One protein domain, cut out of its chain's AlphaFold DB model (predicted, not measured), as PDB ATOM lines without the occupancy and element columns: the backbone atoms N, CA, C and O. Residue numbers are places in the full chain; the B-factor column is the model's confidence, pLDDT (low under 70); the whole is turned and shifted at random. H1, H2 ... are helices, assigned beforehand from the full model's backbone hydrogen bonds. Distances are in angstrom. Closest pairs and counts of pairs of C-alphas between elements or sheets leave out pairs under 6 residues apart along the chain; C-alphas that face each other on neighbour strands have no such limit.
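This is residues 413 to 513 of the 1012 residues of an uncharacterized protein of Halobacteriovorax sp. BL9 (UniProt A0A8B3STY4). The long helix H3 and H4 lie side by side as a helical hairpin, and H2 crosses both near the hairpin's turn. The short H1 packs on H2 and H3, while H5 follows H4 at the hairpin's other end, adding to the length. The printed part has 101 residues with five named helices, H1 to H5 in chain order, and no named strand: all helix. It is compact, with a radius of gyration of the C-alphas of 14.3 A, yet elongated, spanning 49 by 26 by 20 A.

Find C-alpha 457 at (-13.795, -29.561, -5.507); from there H3 runs 29.0 A through residues 457 to 476. H4, residues 482 to 500, covers 26.5 A, and H2, residues 423 to 436, 19.9 A. Look for H1 at residues 413 to 419, from C-alpha 413 at (9.620, -26.629, -2.661). H5, residues 502 to 510, ends with C-alpha 510 at (-17.101, -45.859, 3.961).

H3 and H4 touch in their hairpin, at a shallow tilt of 20 degrees, opposite ways; their closest C-alphas, of Val 474 and Val 489, are 6.5 A apart. H3 touches H2 with residues 471 to 476 alone, about perpendicular at 78 degrees, closest at the C-alphas of Ala 429 and Ala 475, 4.2 A. H1 touches H3, closest at the C-alphas of Phe 419 and Arg 468, 5.4 A. H5 is apart from H1, H2 and H3. In H1, H2, H3, H4 and H5 every O i to N i+4 pair is within hydrogen-bond range.

The C-alphas farthest apart, of Thr 480 and Ala 513, are 49.2 A apart. The printed part has no cut; the link H2 to H3, residues 437 to 456, is long. Its mean pLDDT is 90.1, and no printed residue is under 70.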
ATOM      1  N   ASP A 413      10.112 -26.942  -1.323       90.75
ATOM      2  CA  ASP A 413       9.620 -26.629  -2.661       90.75
ATOM      3  C   ASP A 413       8.195 -27.186  -2.839       90.75
ATOM      4  O   ASP A 413       7.316 -26.452  -3.298       90.75
ATOM      5  N   ASP A 414       7.923 -28.394  -2.321       88.44
ATOM      6  CA  ASP A 414       6.574 -28.988  -2.263       88.44
ATOM      7  C   ASP A 414       5.569 -28.075  -1.540       88.44
ATOM      8  O   ASP A 414       4.478 -27.792  -2.041       88.44
ATOM      9  N   LEU A 415       5.943 -27.540  -0.371       91.94
ATOM     10  CA  LEU A 415       5.059 -26.669   0.408       91.94
ATOM     11  C   LEU A 415       4.794 -25.317  -0.281       91.94
ATOM     12  O   LEU A 415       3.721 -24.730  -0.090       91.94
ATOM     13  N   VAL A 416       5.754 -24.800  -1.056       92.81
ATOM     14  CA  VAL A 416       5.565 -23.591  -1.874       92.81
ATOM     15  C   VAL A 416       4.598 -23.879  -3.017       92.81
ATOM     16  O   VAL A 416       3.628 -23.136  -3.179       92.81
ATOM     17  N   GLU A 417       4.837 -24.950  -3.769       90.12
ATOM     18  CA  GLU A 417       4.048 -25.323  -4.942       90.12
ATOM     19  C   GLU A 417       2.608 -25.684  -4.565       90.12
ATOM     20  O   GLU A 417       1.652 -25.099  -5.085       90.12
ATOM     21  N   ARG A 418       2.430 -26.580  -3.589       88.38
ATOM     22  CA  ARG A 418       1.106 -27.069  -3.195       88.38
ATOM     23  C   ARG A 418       0.296 -26.032  -2.439       88.38
ATOM     24  O   ARG A 418      -0.910 -25.979  -2.639       88.38
ATOM     25  N   PHE A 419       0.889 -25.194  -1.588       90.88
ATOM     26  CA  PHE A 419       0.110 -24.324  -0.685       90.88
ATOM     27  C   PHE A 419       0.321 -22.820  -0.899       90.88
ATOM     28  O   PHE A 419      -0.269 -22.011  -0.178       90.88
ATOM     29  N   GLY A 420       1.131 -22.410  -1.880       89.94
ATOM     30  CA  GLY A 420       1.353 -20.995  -2.199       89.94
ATOM     31  C   GLY A 420       1.979 -20.213  -1.037       89.94
ATOM     32  O   GLY A 420       1.615 -19.059  -0.775       89.94
ATOM     33  N   LEU A 421       2.858 -20.858  -0.269       91.31
ATOM     34  CA  LEU A 421       3.617 -20.216   0.804       91.31
ATOM     35  C   LEU A 421       4.779 -19.400   0.234       91.31
ATOM     36  O   LEU A 421       5.323 -19.707  -0.821       91.31
ATOM     37  N   THR A 422       5.223 -18.377   0.967       95.38
ATOM     38  CA  THR A 422       6.535 -17.786   0.664       95.38
ATOM     39  C   THR A 422       7.635 -18.795   0.992       95.38
ATOM     40  O   THR A 422       7.526 -19.525   1.981       95.38
ATOM     41  N   ARG A 423       8.738 -18.779   0.235       95.19
ATOM     42  CA  ARG A 423       9.887 -19.676   0.458       95.19
ATOM     43  C   ARG A 423      10.367 -19.670   1.923       95.19
ATOM     44  O   ARG A 423      10.549 -20.716   2.530       95.19
ATOM     45  N   SER A 424      10.429 -18.494   2.557       95.12
ATOM     46  CA  SER A 424      10.792 -18.361   3.981       95.12
ATOM     47  C   SER A 424       9.777 -18.994   4.951       95.12
ATOM     48  O   SER A 424      10.162 -19.538   5.988       95.12
ATOM     49  N   GLN A 425       8.473 -18.911   4.666       94.75
ATOM     50  CA  GLN A 425       7.454 -19.589   5.474       94.75
ATOM     51  C   GLN A 425       7.549 -21.107   5.309       94.75
ATOM     52  O   GLN A 425       7.575 -21.802   6.324       94.75
ATOM     53  N   ALA A 426       7.658 -21.590   4.070       95.12
ATOM     54  CA  ALA A 426       7.792 -23.009   3.753       95.12
ATOM     55  C   ALA A 426       9.024 -23.625   4.430       95.12
ATOM     56  O   ALA A 426       8.893 -24.600   5.168       95.12
ATOM     57  N   GLN A 427      10.188 -22.978   4.313       95.44
ATOM     58  CA  GLN A 427      11.428 -23.417   4.954       95.44
ATOM     59  C   GLN A 427      11.269 -23.572   6.476       95.44
ATOM     60  O   GLN A 427      11.630 -24.599   7.055       95.44
ATOM     61  N   ARG A 428      10.688 -22.561   7.144       94.31
ATOM     62  CA  ARG A 428      10.459 -22.593   8.600       94.31
ATOM     63  C   ARG A 428       9.433 -23.645   9.009       94.31
ATOM     64  O   ARG A 428       9.608 -24.269  10.056       94.31
ATOM     65  N   ALA A 429       8.367 -23.822   8.228       93.81
ATOM     66  CA  ALA A 429       7.363 -24.851   8.476       93.81
ATOM     67  C   ALA A 429       7.991 -26.245   8.365       93.81
ATOM     68  O   ALA A 429       7.954 -27.002   9.336       93.81
ATOM     69  N   ALA A 430       8.659 -26.539   7.246       92.75
ATOM     70  CA  ALA A 430       9.326 -27.814   7.006       92.75
ATOM     71  C   ALA A 430      10.349 -28.134   8.103       92.75
ATOM     72  O   ALA A 430      10.329 -29.223   8.676       92.75
ATOM     73  N   GLN A 431      11.192 -27.166   8.485       92.31
ATOM     74  CA  GLN A 431      12.162 -27.348   9.569       92.31
ATOM     75  C   GLN A 431      11.491 -27.734  10.897       92.31
ATOM     76  O   GLN A 431      11.977 -28.621  11.600       92.31
ATOM     77  N   LYS A 432      10.380 -27.086  11.259       92.38
ATOM     78  CA  LYS A 432       9.673 -27.354  12.520       92.38
ATOM     79  C   LYS A 432       8.908 -28.664  12.509       92.38
ATOM     80  O   LYS A 432       8.917 -29.344  13.529       92.38
ATOM     81  N   LEU A 433       8.291 -29.024  11.388       91.44
ATOM     82  CA  LEU A 433       7.614 -30.310  11.226       91.44
ATOM     83  C   LEU A 433       8.617 -31.468  11.302       91.44
ATOM     84  O   LEU A 433       8.408 -32.393  12.083       91.44
ATOM     85  N   ARG A 434       9.763 -31.368  10.603       89.94
ATOM     86  CA  ARG A 434      10.865 -32.346  10.730       89.94
ATOM     87  C   ARG A 434      11.350 -32.451  12.169       89.94
ATOM     88  O   ARG A 434      11.494 -33.547  12.696       89.94
ATOM     89  N   ARG A 435      11.549 -31.307  12.830       90.00
ATOM     90  CA  ARG A 435      11.993 -31.270  14.225       90.00
ATOM     91  C   ARG A 435      10.954 -31.821  15.201       90.00
ATOM     92  O   ARG A 435      11.363 -32.345  16.222       90.00
ATOM     93  N   ALA A 436       9.656 -31.692  14.933       88.25
ATOM     94  CA  ALA A 436       8.601 -32.236  15.791       88.25
ATOM     95  C   ALA A 436       8.526 -33.773  15.747       88.25
ATOM     96  O   ALA A 436       8.041 -34.371  16.707       88.25
ATOM     97  N   GLY A 437       9.020 -34.401  14.670       84.75
ATOM     98  CA  GLY A 437       9.200 -35.853  14.587       84.75
ATOM     99  C   GLY A 437       7.891 -36.645  14.648       84.75
ATOM    100  O   GLY A 437       7.772 -37.564  15.453       84.75
ATOM    101  N   LEU A 438       6.896 -36.270  13.836       81.62
ATOM    102  CA  LEU A 438       5.593 -36.949  13.741       81.62
ATOM    103  C   LEU A 438       5.562 -37.940  12.560       81.62
ATOM    104  O   LEU A 438       4.765 -37.771  11.641       81.62
ATOM    105  N   SER A 439       6.463 -38.929  12.542       73.56
ATOM    106  CA  SER A 439       6.684 -39.892  11.439       73.56
ATOM    107  C   SER A 439       5.385 -40.437  10.818       73.56
ATOM    108  O   SER A 439       4.682 -41.212  11.456       73.56
ATOM    109  N   GLY A 440       5.036 -40.022   9.592       79.88
ATOM    110  CA  GLY A 440       3.797 -40.426   8.891       79.88
ATOM    111  C   GLY A 440       2.510 -39.764   9.399       79.88
ATOM    112  O   GLY A 440       1.514 -39.690   8.684       79.88
ATOM    113  N   TYR A 441       2.535 -39.192  10.600       86.94
ATOM    114  CA  TYR A 441       1.396 -38.551  11.246       86.94
ATOM    115  C   TYR A 441       1.261 -37.064  10.912       86.94
ATOM    116  O   TYR A 441       0.436 -36.415  11.536       86.94
ATOM    117  N   ASN A 442       1.983 -36.491   9.943       87.94
ATOM    118  CA  ASN A 442       1.740 -35.115   9.473       87.94
ATOM    119  C   ASN A 442       0.482 -35.038   8.584       87.94
ATOM    120  O   ASN A 442       0.543 -34.633   7.428       87.94
ATOM    121  N   ILE A 443      -0.678 -35.421   9.117       90.75
ATOM    122  CA  ILE A 443      -1.900 -35.670   8.334       90.75
ATOM    123  C   ILE A 443      -2.388 -34.477   7.511       90.75
ATOM    124  O   ILE A 443      -3.082 -34.680   6.527       90.75
ATOM    125  N   ALA A 444      -2.060 -33.238   7.893       91.31
ATOM    126  CA  ALA A 444      -2.438 -32.057   7.116       91.31
ATOM    127  C   ALA A 444      -1.727 -32.009   5.748       91.31
ATOM    128  O   ALA A 444      -2.163 -31.269   4.871       91.31
ATOM    129  N   LEU A 445      -0.648 -32.789   5.577       90.88
ATOM    130  CA  LEU A 445       0.135 -32.920   4.345       90.88
ATOM    131  C   LEU A 445      -0.238 -34.140   3.495       90.88
ATOM    132  O   LEU A 445       0.215 -34.222   2.350       90.88
ATOM    133  N   TRP A 446      -1.055 -35.063   4.019       92.31
ATOM    134  CA  TRP A 446      -1.596 -36.172   3.228       92.31
ATOM    135  C   TRP A 446      -2.393 -35.651   2.028       92.31
ATOM    136  O   TRP A 446      -2.810 -34.486   1.987       92.31
ATOM    137  N   ASN A 447      -2.614 -36.514   1.040       91.19
ATOM    138  CA  ASN A 447      -3.304 -36.121  -0.176       91.19
ATOM    139  C   ASN A 447      -4.833 -36.017   0.024       91.19
ATOM    140  O   ASN A 447      -5.608 -36.944  -0.227       91.19
ATOM    141  N   TRP A 448      -5.274 -34.840   0.468       91.75
ATOM    142  CA  TRP A 448      -6.688 -34.470   0.606       91.75
ATOM    143  C   TRP A 448      -7.228 -33.644  -0.566       91.75
ATOM    144  O   TRP A 448      -8.369 -33.187  -0.514       91.75
ATOM    145  N   TYR A 449      -6.415 -33.391  -1.590       85.69
ATOM    146  CA  TYR A 449      -6.713 -32.379  -2.609       85.69
ATOM    147  C   TYR A 449      -6.722 -32.979  -4.007       85.69
ATOM    148  O   TYR A 449      -7.682 -32.771  -4.745       85.69
ATOM    149  N   ASP A 450      -5.698 -33.760  -4.336       84.12
ATOM    150  CA  ASP A 450      -5.433 -34.217  -5.694       84.12
ATOM    151  C   ASP A 450      -6.088 -35.583  -5.898       84.12
ATOM    152  O   ASP A 450      -5.834 -36.519  -5.139       84.12
ATOM    153  N   ASP A 451      -6.999 -35.677  -6.871       84.62
ATOM    154  CA  ASP A 451      -7.719 -36.902  -7.258       84.62
ATOM    155  C   ASP A 451      -8.432 -37.656  -6.118       84.62
ATOM    156  O   ASP A 451      -8.910 -38.775  -6.296       84.62
ATOM    157  N   ASN A 452      -8.569 -37.028  -4.943       91.38
ATOM    158  CA  ASN A 452      -9.199 -37.636  -3.781       91.38
ATOM    159  C   ASN A 452     -10.707 -37.832  -4.050       91.38
ATOM    160  O   ASN A 452     -11.419 -36.833  -4.226       91.38
ATOM    161  N   PRO A 453     -11.216 -39.079  -4.072       92.00
ATOM    162  CA  PRO A 453     -12.606 -39.383  -4.408       92.00
ATOM    163  C   PRO A 453     -13.573 -39.147  -3.241       92.00
ATOM    164  O   PRO A 453     -14.785 -39.163  -3.436       92.00
ATOM    165  N   MET A 454     -13.066 -38.932  -2.024       92.06
ATOM    166  CA  MET A 454     -13.894 -38.698  -0.837       92.06
ATOM    167  C   MET A 454     -14.365 -37.240  -0.735       92.06
ATOM    168  O   MET A 454     -15.250 -36.930   0.064       92.06
ATOM    169  N   LEU A 455     -13.753 -36.331  -1.504       92.31
ATOM    170  CA  LEU A 455     -13.919 -34.885  -1.383       92.31
ATOM    171  C   LEU A 455     -14.241 -34.257  -2.749       92.31
ATOM    172  O   LEU A 455     -13.569 -34.520  -3.743       92.31
ATOM    173  N   GLY A 456     -15.248 -33.391  -2.789       88.69
ATOM    174  CA  GLY A 456     -15.585 -32.542  -3.928       88.69
ATOM    175  C   GLY A 456     -14.703 -31.294  -4.008       88.69
ATOM    176  O   GLY A 456     -13.984 -30.934  -3.068       88.69
ATOM    177  N   ASP A 457     -14.759 -30.610  -5.148       87.75
ATOM    178  CA  ASP A 457     -13.795 -29.561  -5.507       87.75
ATOM    179  C   ASP A 457     -13.842 -28.358  -4.560       87.75
ATOM    180  O   ASP A 457     -12.802 -27.849  -4.130       87.75
ATOM    181  N   THR A 458     -15.045 -27.958  -4.131       87.88
ATOM    182  CA  THR A 458     -15.224 -26.865  -3.166       87.88
ATOM    183  C   THR A 458     -14.516 -27.173  -1.842       87.88
ATOM    184  O   THR A 458     -13.830 -26.319  -1.274       87.88
ATOM    185  N   LYS A 459     -14.616 -28.414  -1.353       90.94
ATOM    186  CA  LYS A 459     -13.959 -28.860  -0.119       90.94
ATOM    187  C   LYS A 459     -12.448 -28.904  -0.263       90.94
ATOM    188  O   LYS A 459     -11.754 -28.423   0.630       90.94
ATOM    189  N   LYS A 460     -11.944 -29.434  -1.379       91.44
ATOM    190  CA  LYS A 460     -10.509 -29.477  -1.690       91.44
ATOM    191  C   LYS A 460      -9.906 -28.069  -1.655       91.44
ATOM    192  O   LYS A 460      -8.915 -27.844  -0.958       91.44
ATOM    193  N   ALA A 461     -10.557 -27.091  -2.292       88.81
ATOM    194  CA  ALA A 461     -10.128 -25.690  -2.285       88.81
ATOM    195  C   ALA A 461     -10.106 -25.071  -0.871       88.81
ATOM    196  O   ALA A 461      -9.160 -24.369  -0.492       88.81
ATOM    197  N   ILE A 462     -11.129 -25.355  -0.063       89.19
ATOM    198  CA  ILE A 462     -11.225 -24.884   1.325       89.19
ATOM    199  C   ILE A 462     -10.130 -25.503   2.201       89.19
ATOM    200  O   ILE A 462      -9.443 -24.791   2.938       89.19
ATOM    201  N   LEU A 463      -9.917 -26.817   2.101       91.62
ATOM    202  CA  LEU A 463      -8.891 -27.518   2.870       91.62
ATOM    203  C   LEU A 463      -7.479 -27.067   2.483       91.62
ATOM    204  O   LEU A 463      -6.612 -27.002   3.352       91.62
ATOM    205  N   LYS A 464      -7.239 -26.735   1.208       91.19
ATOM    206  CA  LYS A 464      -5.943 -26.226   0.733       91.19
ATOM    207  C   LYS A 464      -5.580 -24.919   1.443       91.19
ATOM    208  O   LYS A 464      -4.458 -24.757   1.921       91.19
ATOM    209  N   ASN A 465      -6.560 -24.027   1.607       90.12
ATOM    210  CA  ASN A 465      -6.403 -22.790   2.375       90.12
ATOM    211  C   ASN A 465      -6.268 -23.046   3.885       90.12
ATOM    212  O   ASN A 465      -5.400 -22.454   4.522       90.12
ATOM    213  N   LEU A 466      -7.054 -23.966   4.456       91.25
ATOM    214  CA  LEU A 466      -6.928 -24.341   5.870       91.25
ATOM    215  C   LEU A 466      -5.530 -24.907   6.192       91.25
ATOM    216  O   LEU A 466      -4.954 -24.591   7.233       91.25
ATOM    217  N   THR A 467      -4.965 -25.725   5.302       93.19
ATOM    218  CA  THR A 467      -3.604 -26.262   5.454       93.19
ATOM    219  C   THR A 467      -2.542 -25.190   5.280       93.19
ATOM    220  O   THR A 467      -1.580 -25.168   6.046       93.19
ATOM    221  N   ARG A 468      -2.725 -24.248   4.348       92.50
ATOM    222  CA  ARG A 468      -1.851 -23.074   4.234       92.50
ATOM    223  C   ARG A 468      -1.778 -22.299   5.553       92.50
ATOM    224  O   ARG A 468      -0.677 -21.999   6.013       92.50
ATOM    225  N   ASP A 469      -2.918 -22.030   6.186       90.00
ATOM    226  CA  ASP A 469      -2.974 -21.332   7.477       90.00
ATOM    227  C   ASP A 469      -2.299 -22.139   8.593       90.00
ATOM    228  O   ASP A 469      -1.486 -21.598   9.343       90.00
ATOM    229  N   TYR A 470      -2.551 -23.451   8.651       92.44
ATOM    230  CA  TYR A 470      -1.850 -24.358   9.565       92.44
ATOM    231  C   TYR A 470      -0.321 -24.274   9.400       92.44
ATOM    232  O   TYR A 470       0.406 -24.167  10.389       92.44
ATOM    233  N   LEU A 471       0.186 -24.270   8.165       93.81
ATOM    234  CA  LEU A 471       1.622 -24.195   7.891       93.81
ATOM    235  C   LEU A 471       2.219 -22.835   8.264       93.81
ATOM    236  O   LEU A 471       3.338 -22.779   8.782       93.81
ATOM    237  N   ILE A 472       1.480 -21.743   8.055       91.94
ATOM    238  CA  ILE A 472       1.874 -20.403   8.513       91.94
ATOM    239  C   ILE A 472       1.960 -20.371  10.045       91.94
ATOM    240  O   ILE A 472       2.946 -19.862  10.591       91.94
ATOM    241  N   ASP A 473       0.988 -20.963  10.740       89.44
ATOM    242  CA  ASP A 473       0.991 -21.055  12.201       89.44
ATOM    243  C   ASP A 473       2.191 -21.859  12.700       89.44
ATOM    244  O   ASP A 473       2.934 -21.383  13.566       89.44
ATOM    245  N   VAL A 474       2.462 -23.025  12.103       91.75
ATOM    246  CA  VAL A 474       3.659 -23.820  12.406       91.75
ATOM    247  C   VAL A 474       4.920 -22.983  12.170       91.75
ATOM    248  O   VAL A 474       5.756 -22.854  13.072       91.75
ATOM    249  N   ALA A 475       5.043 -22.320  11.016       91.81
ATOM    250  CA  ALA A 475       6.168 -21.442  10.687       91.81
ATOM    251  C   ALA A 475       6.344 -20.275  11.676       91.81
ATOM    252  O   ALA A 475       7.471 -19.796  11.838       91.81
ATOM    253  N   SER A 476       5.296 -19.878  12.404       90.06
ATOM    254  CA  SER A 476       5.322 -18.797  13.399       90.06
ATOM    255  C   SER A 476       5.709 -19.229  14.826       90.06
ATOM    256  O   SER A 476       6.160 -18.393  15.609       90.06
ATOM    257  N   LEU A 477       5.614 -20.526  15.162       87.62
ATOM    258  CA  LEU A 477       5.933 -21.053  16.503       87.62
ATOM    259  C   LEU A 477       7.325 -20.622  17.009       87.62
ATOM    260  O   LEU A 477       8.331 -20.802  16.327       87.62
ATOM    261  N   ARG A 478       7.422 -20.101  18.232       86.38
ATOM    262  CA  ARG A 478       8.702 -19.608  18.788       86.38
ATOM    263  C   ARG A 478       9.425 -20.617  19.686       86.38
ATOM    264  O   ARG A 478      10.460 -20.297  20.260       86.38
ATOM    265  N   HIS A 479       8.888 -21.828  19.830       81.06
ATOM    266  CA  HIS A 479       9.433 -22.839  20.735       81.06
ATOM    267  C   HIS A 479      10.795 -23.358  20.261       81.06
ATOM    268  O   HIS A 479      10.937 -23.853  19.144       81.06
ATOM    269  N   THR A 480      11.792 -23.282  21.143       71.94
ATOM    270  CA  THR A 480      13.151 -23.786  20.903       71.94
ATOM    271  C   THR A 480      13.400 -25.160  21.521       71.94
ATOM    272  O   THR A 480      14.341 -25.835  21.111       71.94
ATOM    273  N   ASN A 481      12.567 -25.598  22.469       88.62
ATOM    274  CA  ASN A 481      12.606 -26.929  23.080       88.62
ATOM    275  C   ASN A 481      11.788 -27.936  22.245       88.62
ATOM    276  O   ASN A 481      10.682 -27.612  21.813       88.62
ATOM    277  N   TYR A 482      12.331 -29.142  22.041       87.31
ATOM    278  CA  TYR A 482      11.717 -30.199  21.224       87.31
ATOM    279  C   TYR A 482      10.325 -30.613  21.726       87.31
ATOM    280  O   TYR A 482       9.374 -30.565  20.953       87.31
ATOM    281  N   GLU A 483      10.176 -30.922  23.016       86.75
ATOM    282  CA  GLU A 483       8.903 -31.372  23.599       86.75
ATOM    283  C   GLU A 483       7.805 -30.312  23.488       86.75
ATOM    284  O   GLU A 483       6.662 -30.604  23.128       86.75
ATOM    285  N   ASN A 484       8.154 -29.050  23.747       86.81
ATOM    286  CA  ASN A 484       7.207 -27.943  23.627       86.81
ATOM    287  C   ASN A 484       6.814 -27.685  22.168       86.81
ATOM    288  O   ASN A 484       5.641 -27.440  21.886       86.81
ATOM    289  N   LEU A 485       7.768 -27.779  21.235       88.19
ATOM    290  CA  LEU A 485       7.487 -27.673  19.806       88.19
ATOM    291  C   LEU A 485       6.566 -28.810  19.340       88.19
ATOM    292  O   LEU A 485       5.554 -28.536  18.700       88.19
ATOM    293  N   LYS A 486       6.877 -30.058  19.707       89.69
ATOM    294  CA  LYS A 486       6.081 -31.244  19.369       89.69
ATOM    295  C   LYS A 486       4.645 -31.106  19.869       89.69
ATOM    296  O   LYS A 486       3.709 -31.229  19.083       89.69
ATOM    297  N   LYS A 487       4.447 -30.744  21.142       88.25
ATOM    298  CA  LYS A 487       3.110 -30.496  21.714       88.25
ATOM    299  C   LYS A 487       2.352 -29.379  20.990       88.25
ATOM    300  O   LYS A 487       1.149 -29.520  20.763       88.25
ATOM    301  N   ALA A 488       3.029 -28.295  20.611       88.38
ATOM    302  CA  ALA A 488       2.412 -27.188  19.882       88.38
ATOM    303  C   ALA A 488       1.972 -27.596  18.465       88.38
ATOM    304  O   ALA A 488       0.836 -27.319  18.081       88.38
ATOM    305  N   VAL A 489       2.822 -28.313  17.720       90.12
ATOM    306  CA  VAL A 489       2.488 -28.839  16.383       90.12
ATOM    307  C   VAL A 489       1.314 -29.815  16.459       90.12
ATOM    308  O   VAL A 489       0.346 -29.657  15.716       90.12
ATOM    309  N   ILE A 490       1.339 -30.752  17.413       89.56
ATOM    310  CA  ILE A 490       0.225 -31.677  17.663       89.56
ATOM    311  C   ILE A 490      -1.066 -30.902  17.965       89.56
ATOM    312  O   ILE A 490      -2.132 -31.246  17.460       89.56
ATOM    313  N   SER A 491      -1.002 -29.835  18.767       87.69
ATOM    314  CA  SER A 491      -2.177 -29.011  19.069       87.69
ATOM    315  C   SER A 491      -2.756 -28.337  17.823       87.69
ATOM    316  O   SER A 491      -3.972 -28.376  17.635       87.69
ATOM    317  N   LEU A 492      -1.910 -27.751  16.968       89.25
ATOM    318  CA  LEU A 492      -2.343 -27.137  15.706       89.25
ATOM    319  C   LEU A 492      -2.958 -28.177  14.762       89.25
ATOM    320  O   LEU A 492      -3.982 -27.929  14.134       89.25
ATOM    321  N   GLN A 493      -2.379 -29.372  14.708       90.81
ATOM    322  CA  GLN A 493      -2.881 -30.443  13.860       90.81
ATOM    323  C   GLN A 493      -4.229 -30.979  14.352       90.81
ATOM    324  O   GLN A 493      -5.130 -31.230  13.558       90.81
ATOM    325  N   ARG A 494      -4.420 -31.096  15.669       90.50
ATOM    326  CA  ARG A 494      -5.718 -31.454  16.262       90.50
ATOM    327  C   ARG A 494      -6.805 -30.438  15.926       90.50
ATOM    328  O   ARG A 494      -7.942 -30.831  15.676       90.50
ATOM    329  N   GLU A 495      -6.474 -29.149  15.944       88.56
ATOM    330  CA  GLU A 495      -7.380 -28.082  15.508       88.56
ATOM    331  C   GLU A 495      -7.719 -28.218  14.022       88.56
ATOM    332  O   GLU A 495      -8.898 -28.164  13.671       88.56
ATOM    333  N   TRP A 496      -6.720 -28.485  13.175       92.88
ATOM    334  CA  TRP A 496      -6.919 -28.739  11.748       92.88
ATOM    335  C   TRP A 496      -7.866 -29.924  11.510       92.88
ATOM    336  O   TRP A 496      -8.860 -29.768  10.808       92.88
ATOM    337  N   VAL A 497      -7.663 -31.072  12.171       93.62
ATOM    338  CA  VAL A 497      -8.553 -32.247  12.032       93.62
ATOM    339  C   VAL A 497      -9.984 -31.909  12.401       93.62
ATOM    340  O   VAL A 497     -10.907 -32.208  11.647       93.62
ATOM    341  N   LYS A 498     -10.178 -31.275  13.559       91.00
ATOM    342  CA  LYS A 498     -11.519 -30.944  14.043       91.00
ATOM    343  C   LYS A 498     -12.226 -29.966  13.115       91.00
ATOM    344  O   LYS A 498     -13.388 -30.198  12.789       91.00
ATOM    345  N   SER A 499     -11.515 -28.933  12.668       90.31
ATOM    346  CA  SER A 499     -12.064 -27.878  11.812       90.31
ATOM    347  C   SER A 499     -12.316 -28.362  10.386       90.31
ATOM    348  O   SER A 499     -13.313 -27.991   9.775       90.31
ATOM    349  N   SER A 500     -11.446 -29.230   9.862       91.94
ATOM    350  CA  SER A 500     -11.576 -29.812   8.524       91.94
ATOM    351  C   SER A 500     -12.814 -30.697   8.387       91.94
ATOM    352  O   SER A 500     -13.325 -30.852   7.286       91.94
ATOM    353  N   ASN A 501     -13.293 -31.296   9.483       90.56
ATOM    354  CA  ASN A 501     -14.405 -32.249   9.509       90.56
ATOM    355  C   ASN A 501     -14.250 -33.470   8.570       90.56
ATOM    356  O   ASN A 501     -15.224 -34.183   8.340       90.56
ATOM    357  N   ILE A 502     -13.035 -33.750   8.078       93.06
ATOM    358  CA  ILE A 502     -12.758 -34.816   7.096       93.06
ATOM    359  C   ILE A 502     -13.141 -36.202   7.625       93.06
ATOM    360  O   ILE A 502     -13.539 -37.069   6.858       93.06
ATOM    361  N   ALA A 503     -13.092 -36.425   8.942       93.31
ATOM    362  CA  ALA A 503     -13.528 -37.694   9.527       93.31
ATOM    363  C   ALA A 503     -14.988 -38.043   9.171       93.31
ATOM    364  O   ALA A 503     -15.307 -39.216   9.003       93.31
ATOM    365  N   GLU A 504     -15.879 -37.052   9.037       90.75
ATOM    366  CA  GLU A 504     -17.265 -37.294   8.619       90.75
ATOM    367  C   GLU A 504     -17.375 -37.519   7.100       90.75
ATOM    368  O   GLU A 504     -18.182 -38.349   6.681       90.75
ATOM    369  N   ASP A 505     -16.528 -36.874   6.287       92.19
ATOM    370  CA  ASP A 505     -16.412 -37.152   4.845       92.19
ATOM    371  C   ASP A 505     -15.961 -38.614   4.608       92.19
ATOM    372  O   ASP A 505     -16.605 -39.361   3.870       92.19
ATOM    373  N   VAL A 506     -14.930 -39.074   5.332       95.19
ATOM    374  CA  VAL A 506     -14.440 -40.465   5.273       95.19
ATOM    375  C   VAL A 506     -15.514 -41.452   5.741       95.19
ATOM    376  O   VAL A 506     -15.731 -42.478   5.098       95.19
ATOM    377  N   LYS A 507     -16.255 -41.149   6.821       93.44
ATOM    378  CA  LYS A 507     -17.395 -41.985   7.244       93.44
ATOM    379  C   LYS A 507     -18.461 -42.080   6.156       93.44
ATOM    380  O   LYS A 507     -18.935 -43.180   5.885       93.44
ATOM    381  N   LYS A 508     -18.832 -40.962   5.521       90.56
ATOM    382  CA  LYS A 508     -19.813 -40.963   4.424       90.56
ATOM    383  C   LYS A 508     -19.347 -41.867   3.279       90.56
ATOM    384  O   LYS A 508     -20.141 -42.666   2.794       90.56
ATOM    385  N   TYR A 509     -18.068 -41.791   2.909       93.56
ATOM    386  CA  TYR A 509     -17.469 -42.630   1.871       93.56
ATOM    387  C   TYR A 509     -17.481 -44.128   2.235       93.56
ATOM    388  O   TYR A 509     -17.858 -44.972   1.424       93.56
ATOM    389  N   MET A 510     -17.141 -44.470   3.485       95.50
ATOM    390  CA  MET A 510     -17.101 -45.859   3.961       95.50
ATOM    391  C   MET A 510     -18.487 -46.495   4.146       95.50
ATOM    392  O   MET A 510     -18.642 -47.702   3.939       95.50
ATOM    393  N   MET A 511     -19.497 -45.724   4.553       92.00
ATOM    394  CA  MET A 511     -20.835 -46.242   4.854       92.00
ATOM    395  C   MET A 511     -21.473 -46.870   3.599       92.00
ATOM    396  O   MET A 511     -21.380 -46.278   2.525       92.00
ATOM    397  N   PRO A 512     -22.104 -48.060   3.672       92.94
ATOM    398  CA  PRO A 512     -22.774 -48.666   2.522       92.94
ATOM    399  C   PRO A 512     -23.821 -47.746   1.891       92.94
ATOM    400  O   PRO A 512     -24.654 -47.173   2.595       92.94
ATOM    401  N   ALA A 513     -23.812 -47.654   0.561       86.75
ATOM    402  CA  ALA A 513     -24.799 -46.865  -0.168       86.75
ATOM    403  C   ALA A 513     -26.213 -47.434   0.036       86.75
ATOM    404  O   ALA A 513     -26.441 -48.642  -0.099       86.75
TER     405      ALA A 513